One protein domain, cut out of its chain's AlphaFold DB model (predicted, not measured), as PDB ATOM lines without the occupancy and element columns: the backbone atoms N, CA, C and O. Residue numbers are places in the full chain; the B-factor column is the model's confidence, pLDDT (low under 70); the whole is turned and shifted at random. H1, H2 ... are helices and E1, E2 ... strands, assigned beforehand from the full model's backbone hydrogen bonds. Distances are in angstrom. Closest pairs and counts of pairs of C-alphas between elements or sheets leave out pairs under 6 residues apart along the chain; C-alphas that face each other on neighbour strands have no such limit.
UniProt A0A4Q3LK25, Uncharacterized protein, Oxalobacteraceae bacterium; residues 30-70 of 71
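AT A GLANCE: This is residues 30 to 70 of the 71 residues of an uncharacterized protein of Oxalobacteraceae bacterium (UniProt A0A4Q3LK25). Picture a narrow, loose ribbon of three antiparallel strands, with the longest strand, E2, in the middle, E1 paired along its first part and E3 along its last part; a short helix, H1, sits at one end and only grazes the ribbon. The turn between E2 and E3 sticks out at the far end, where residues 61 to 66 stand free. The printed part has 41 residues, with one named helix and three named strands in the order H1, E1, E2, E3; the sheet runs E1, E2, E3, and the class is mixed, helices and strands. The whole is loose, with a radius of gyration of the C-alphas of 11.9 A, and only just elongated, spanning 38 by 19 by 13 A.

IN THESE COORDINATES: Find C-alpha 55 at (-31.529, 48.331, -6.501); from there E2, residues 55 to 61, runs 19.2 A to C-alpha 61 at (-31.082, 31.465, 2.696). Look just before it for E1, residues 48 to 50, 6.8 A long, and after it for E3, residues 66 to 69, 10.0 A long. Go back to C-alpha 30 at (-27.628, 61.276, -3.836), where H1, residues 30 to 37, begins; its first and last C-alphas are 10.4 A apart.

HOW THE PARTS SIT: Start at E2, the inner strand of a meander, E1 E2 E3, in which each strand is the antiparallel neighbour of the one before. Its pairing is staggered: residues 55 to 57 pair with E1, and residues 58 to 61 pair with E3. E1 and E2 form a hairpin, their directions at 145 degrees; look at N 49 and O 56, 2.9 A apart, and N 56 and O 49, 2.8 A apart, both within hydrogen-bond range. E2 and E3 form a second hairpin at 151 degrees, with N 59 and O 68 at 2.9 A and N 68 and O 59 at 2.9 A, again within hydrogen-bond range. The edge strands E1 and E3 are only just apart, their closest C-alphas being 8.1 A from each other. H1 is on the sheet but only grazes it, with its residues 33 to 37. In H1, 3 of 4 O i to N i+4 pairs are within hydrogen-bond range.

THE WHOLE: The two C-alphas farthest apart are those of His 31, in H1, and Thr 63, between E2 and E3, at 38.4 A. The printed part, residues 30 to 70, has no cut. The links E1 to E2 and E2 to E3 are tight, with 4 residues each, and the link H1 to E1, with 10 residues, is short. Read the B-factor column for the model's confidence: the mean pLDDT of the printed part is 76.9, and residues 33 to 45 are under 70.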
ATOM      1  N   GLU A  30     -26.661  61.360  -4.954       77.31
ATOM      2  CA  GLU A  30     -27.628  61.276  -3.836       77.31
ATOM      3  C   GLU A  30     -29.015  61.796  -4.211       77.31
ATOM      4  O   GLU A  30     -30.030  61.167  -3.925       77.31
ATOM      5  N   HIS A  31     -29.072  62.897  -4.960       71.56
ATOM      6  CA  HIS A  31     -30.339  63.451  -5.434       71.56
ATOM      7  C   HIS A  31     -31.099  62.487  -6.370       71.56
ATOM      8  O   HIS A  31     -32.329  62.497  -6.408       71.56
ATOM      9  N   VAL A  32     -30.381  61.631  -7.111       72.31
ATOM     10  CA  VAL A  32     -30.973  60.597  -7.979       72.31
ATOM     11  C   VAL A  32     -31.343  59.351  -7.173       72.31
ATOM     12  O   VAL A  32     -32.336  58.696  -7.489       72.31
ATOM     13  N   LYS A  33     -30.570  59.010  -6.135       68.75
ATOM     14  CA  LYS A  33     -30.877  57.906  -5.213       68.75
ATOM     15  C   LYS A  33     -32.171  58.156  -4.449       68.75
ATOM     16  O   LYS A  33     -33.083  57.339  -4.538       68.75
ATOM     17  N   ALA A  34     -32.305  59.322  -3.817       67.31
ATOM     18  CA  ALA A  34     -33.498  59.674  -3.044       67.31
ATOM     19  C   ALA A  34     -34.784  59.601  -3.891       67.31
ATOM     20  O   ALA A  34     -35.804  59.075  -3.449       67.31
ATOM     21  N   LYS A  35     -34.716  60.056  -5.149       66.12
ATOM     22  CA  LYS A  35     -35.836  59.989  -6.099       66.12
ATOM     23  C   LYS A  35     -36.199  58.555  -6.516       66.12
ATOM     24  O   LYS A  35     -37.347  58.299  -6.861       66.12
ATOM     25  N   ARG A  36     -35.238  57.626  -6.514       63.00
ATOM     26  CA  ARG A  36     -35.484  56.205  -6.816       63.00
ATOM     27  C   ARG A  36     -36.077  55.466  -5.619       63.00
ATOM     28  O   ARG A  36     -37.016  54.695  -5.785       63.00
ATOM     29  N   GLN A  37     -35.581  55.749  -4.419       61.72
ATOM     30  CA  GLN A  37     -35.998  55.059  -3.197       61.72
ATOM     31  C   GLN A  37     -37.405  55.451  -2.721       61.72
ATOM     32  O   GLN A  37     -38.078  54.634  -2.099       61.72
ATOM     33  N   SER A  38     -37.909  56.648  -3.058       59.00
ATOM     34  CA  SER A  38     -39.269  57.061  -2.667       59.00
ATOM     35  C   SER A  38     -40.383  56.189  -3.259       59.00
ATOM     36  O   SER A  38     -41.499  56.203  -2.752       59.00
ATOM     37  N   THR A  39     -40.099  55.451  -4.335       57.34
ATOM     38  CA  THR A  39     -41.102  54.658  -5.062       57.34
ATOM     39  C   THR A  39     -41.185  53.211  -4.560       57.34
ATOM     40  O   THR A  39     -42.186  52.550  -4.812       57.34
ATOM     41  N   ASN A  40     -40.177  52.725  -3.820       52.25
ATOM     42  CA  ASN A  40     -40.022  51.299  -3.493       52.25
ATOM     43  C   ASN A  40     -40.155  50.952  -2.002       52.25
ATOM     44  O   ASN A  40     -39.892  49.819  -1.615       52.25
ATOM     45  N   ALA A  41     -40.632  51.877  -1.164       54.44
ATOM     46  CA  ALA A  41     -40.798  51.681   0.286       54.44
ATOM     47  C   ALA A  41     -41.825  50.591   0.701       54.44
ATOM     48  O   ALA A  41     -42.218  50.524   1.865       54.44
ATOM     49  N   THR A  42     -42.282  49.750  -0.233       52.38
ATOM     50  CA  THR A  42     -43.277  48.690  -0.014       52.38
ATOM     51  C   THR A  42     -42.641  47.300   0.160       52.38
ATOM     52  O   THR A  42     -43.294  46.402   0.692       52.38
ATOM     53  N   SER A  43     -41.368  47.100  -0.202       52.91
ATOM     54  CA  SER A  43     -40.685  45.811  -0.011       52.91
ATOM     55  C   SER A  43     -40.068  45.722   1.389       52.91
ATOM     56  O   SER A  43     -38.957  46.155   1.652       52.91
ATOM     57  N   SER A  44     -40.820  45.153   2.332       54.50
ATOM     58  CA  SER A  44     -40.412  44.946   3.737       54.50
ATOM     59  C   SER A  44     -39.288  43.914   3.959       54.50
ATOM     60  O   SER A  44     -39.032  43.522   5.102       54.50
ATOM     61  N   SER A  45     -38.626  43.430   2.903       63.16
ATOM     62  CA  SER A  45     -37.485  42.535   3.061       63.16
ATOM     63  C   SER A  45     -36.269  43.388   3.443       63.16
ATOM     64  O   SER A  45     -35.847  44.281   2.719       63.16
ATOM     65  N   GLY A  46     -35.704  43.174   4.633       73.50
ATOM     66  CA  GLY A  46     -34.569  43.965   5.138       73.50
ATOM     67  C   GLY A  46     -33.249  43.780   4.366       73.50
ATOM     68  O   GLY A  46     -32.187  44.000   4.940       73.50
ATOM     69  N   LEU A  47     -33.291  43.312   3.112       85.00
ATOM     70  CA  LEU A  47     -32.151  42.890   2.298       85.00
ATOM     71  C   LEU A  47     -32.144  43.580   0.928       85.00
ATOM     72  O   LEU A  47     -32.072  42.921  -0.106       85.00
ATOM     73  N   GLU A  48     -32.153  44.909   0.911       86.81
ATOM     74  CA  GLU A  48     -31.964  45.697  -0.312       86.81
ATOM     75  C   GLU A  48     -30.524  46.217  -0.434       86.81
ATOM     76  O   GLU A  48     -29.926  46.673   0.544       86.81
ATOM     77  N   VAL A  49     -29.964  46.168  -1.646       85.31
ATOM     78  CA  VAL A  49     -28.632  46.711  -1.963       85.31
ATOM     79  C   VAL A  49     -28.712  47.605  -3.200       85.31
ATOM     80  O   VAL A  49     -29.098  47.159  -4.277       85.31
ATOM     81  N   ASP A  50     -28.308  48.869  -3.056       85.56
ATOM     82  CA  ASP A  50     -28.261  49.859  -4.140       85.56
ATOM     83  C   ASP A  50     -26.853  49.939  -4.757       85.56
ATOM     84  O   ASP A  50     -25.908  50.403  -4.111       85.56
ATOM     85  N   LEU A  51     -26.719  49.518  -6.021       84.81
ATOM     86  CA  LEU A  51     -25.464  49.557  -6.788       84.81
ATOM     87  C   LEU A  51     -25.298  50.846  -7.615       84.81
ATOM     88  O   LEU A  51     -24.386  50.964  -8.433       84.81
ATOM     89  N   GLY A  52     -26.173  51.835  -7.429       77.62
ATOM     90  CA  GLY A  52     -26.117  53.136  -8.091       77.62
ATOM     91  C   GLY A  52     -26.751  53.167  -9.483       77.62
ATOM     92  O   GLY A  52     -27.268  54.216  -9.882       77.62
ATOM     93  N   TYR A  53     -26.794  52.049 -10.212       79.88
ATOM     94  CA  TYR A  53     -27.580  51.914 -11.448       79.88
ATOM     95  C   TYR A  53     -28.922  51.205 -11.209       79.88
ATOM     96  O   TYR A  53     -29.914  51.589 -11.826       79.88
ATOM     97  N   GLU A  54     -28.982  50.275 -10.257       77.50
ATOM     98  CA  GLU A  54     -30.167  49.483  -9.916       77.50
ATOM     99  C   GLU A  54     -30.148  49.079  -8.431       77.50
ATOM    100  O   GLU A  54     -29.078  49.006  -7.814       77.50
ATOM    101  N   VAL A  55     -31.337  48.849  -7.863       82.50
ATOM    102  CA  VAL A  55     -31.529  48.331  -6.501       82.50
ATOM    103  C   VAL A  55     -31.887  46.855  -6.600       82.50
ATOM    104  O   VAL A  55     -32.848  46.501  -7.277       82.50
ATOM    105  N   TYR A  56     -31.126  46.009  -5.913       85.94
ATOM    106  CA  TYR A  56     -31.351  44.570  -5.865       85.94
ATOM    107  C   TYR A  56     -32.041  44.195  -4.563       85.94
ATOM    108  O   TYR A  56     -31.512  44.452  -3.478       85.94
ATOM    109  N   GLU A  57     -33.186  43.529  -4.678       87.81
ATOM    110  CA  GLU A  57     -33.848  42.881  -3.552       87.81
ATOM    111  C   GLU A  57     -33.288  41.459  -3.396       87.81
ATOM    112  O   GLU A  57     -33.248  40.665  -4.341       87.81
ATOM    113  N   GLY A  58     -32.783  41.159  -2.203       88.25
ATOM    114  CA  GLY A  58     -32.221  39.863  -1.858       88.25
ATOM    115  C   GLY A  58     -33.115  39.057  -0.925       88.25
ATOM    116  O   GLY A  58     -34.121  39.529  -0.402       88.25
ATOM    117  N   TYR A  59     -32.711  37.819  -0.662       89.06
ATOM    118  CA  TYR A  59     -33.319  36.980   0.368       89.06
ATOM    119  C   TYR A  59     -32.246  36.268   1.191       89.06
ATOM    120  O   TYR A  59     -31.147  35.984   0.707       89.06
ATOM    121  N   SER A  60     -32.567  35.966   2.450       89.56
ATOM    122  CA  SER A  60     -31.690  35.165   3.304       89.56
ATOM    123  C   SER A  60     -31.991  33.687   3.102       89.56
ATOM    124  O   SER A  60     -33.122  33.235   3.300       89.56
ATOM    125  N   ASN A  61     -30.982  32.913   2.711       88.81
ATOM    126  CA  ASN A  61     -31.082  31.465   2.696       88.81
ATOM    127  C   ASN A  61     -30.803  30.929   4.106       88.81
ATOM    128  O   ASN A  61     -29.659  30.898   4.549       88.81
ATOM    129  N   GLN A  62     -31.846  30.465   4.794       88.81
ATOM    130  CA  GLN A  62     -31.727  29.949   6.162       88.81
ATOM    131  C   GLN A  62     -30.925  28.641   6.262       88.81
ATOM    132  O   GLN A  62     -30.362  28.351   7.312       88.81
ATOM    133  N   THR A  63     -30.848  27.851   5.189       93.25
ATOM    134  CA  THR A  63     -30.100  26.585   5.175       93.25
ATOM    135  C   THR A  63     -28.596  26.819   5.117       93.25
ATOM    136  O   THR A  63     -27.838  26.086   5.747       93.25
ATOM    137  N   THR A  64     -28.153  27.829   4.364       93.12
ATOM    138  CA  THR A  64     -26.725  28.158   4.225       93.12
ATOM    139  C   THR A  64     -26.281  29.320   5.111       93.12
ATOM    140  O   THR A  64     -25.084  29.494   5.316       93.12
ATOM    141  N   GLY A  65     -27.217  30.121   5.629       90.81
ATOM    142  CA  GLY A  65     -26.935  31.352   6.369       90.81
ATOM    143  C   GLY A  65     -26.417  32.496   5.490       90.81
ATOM    144  O   GLY A  65     -25.819  33.437   6.004       90.81
ATOM    145  N   ILE A  66     -26.595  32.409   4.168       92.12
ATOM    146  CA  ILE A  66     -26.047  33.367   3.199       92.12
ATOM    147  C   ILE A  66     -27.176  34.216   2.614       92.12
ATOM    148  O   ILE A  66     -28.221  33.693   2.217       92.12
ATOM    149  N   ASN A  67     -26.942  35.523   2.509       92.12
ATOM    150  CA  ASN A  67     -27.829  36.440   1.801       92.12
ATOM    151  C   ASN A  67     -27.510  36.421   0.304       92.12
ATOM    152  O   ASN A  67     -26.345  36.454  -0.093       92.12
ATOM    153  N   ILE A  68     -28.552  36.339  -0.518       90.12
ATOM    154  CA  ILE A  68     -28.444  36.165  -1.964       90.12
ATOM    155  C   ILE A  68     -29.179  37.313  -2.647       90.12
ATOM    156  O   ILE A  68     -30.358  37.529  -2.380       90.12
ATOM    157  N   TRP A  69     -28.497  37.986  -3.573       90.88
ATOM    158  CA  TRP A  69     -29.061  38.988  -4.479       90.88
ATOM    159  C   TRP A  69     -28.948  38.459  -5.908       90.88
ATOM    160  O   TRP A  69     -27.884  37.978  -6.305       90.88
ATOM    161  N   ARG A  70     -30.047  38.489  -6.666       79.69
ATOM    162  CA  ARG A  70     -30.100  38.008  -8.055       79.69
ATOM    163  C   ARG A  70     -30.538  39.149  -8.965       79.69
ATOM    164  O   ARG A  70     -31.436  39.892  -8.586       79.69
TER     165      ARG A  70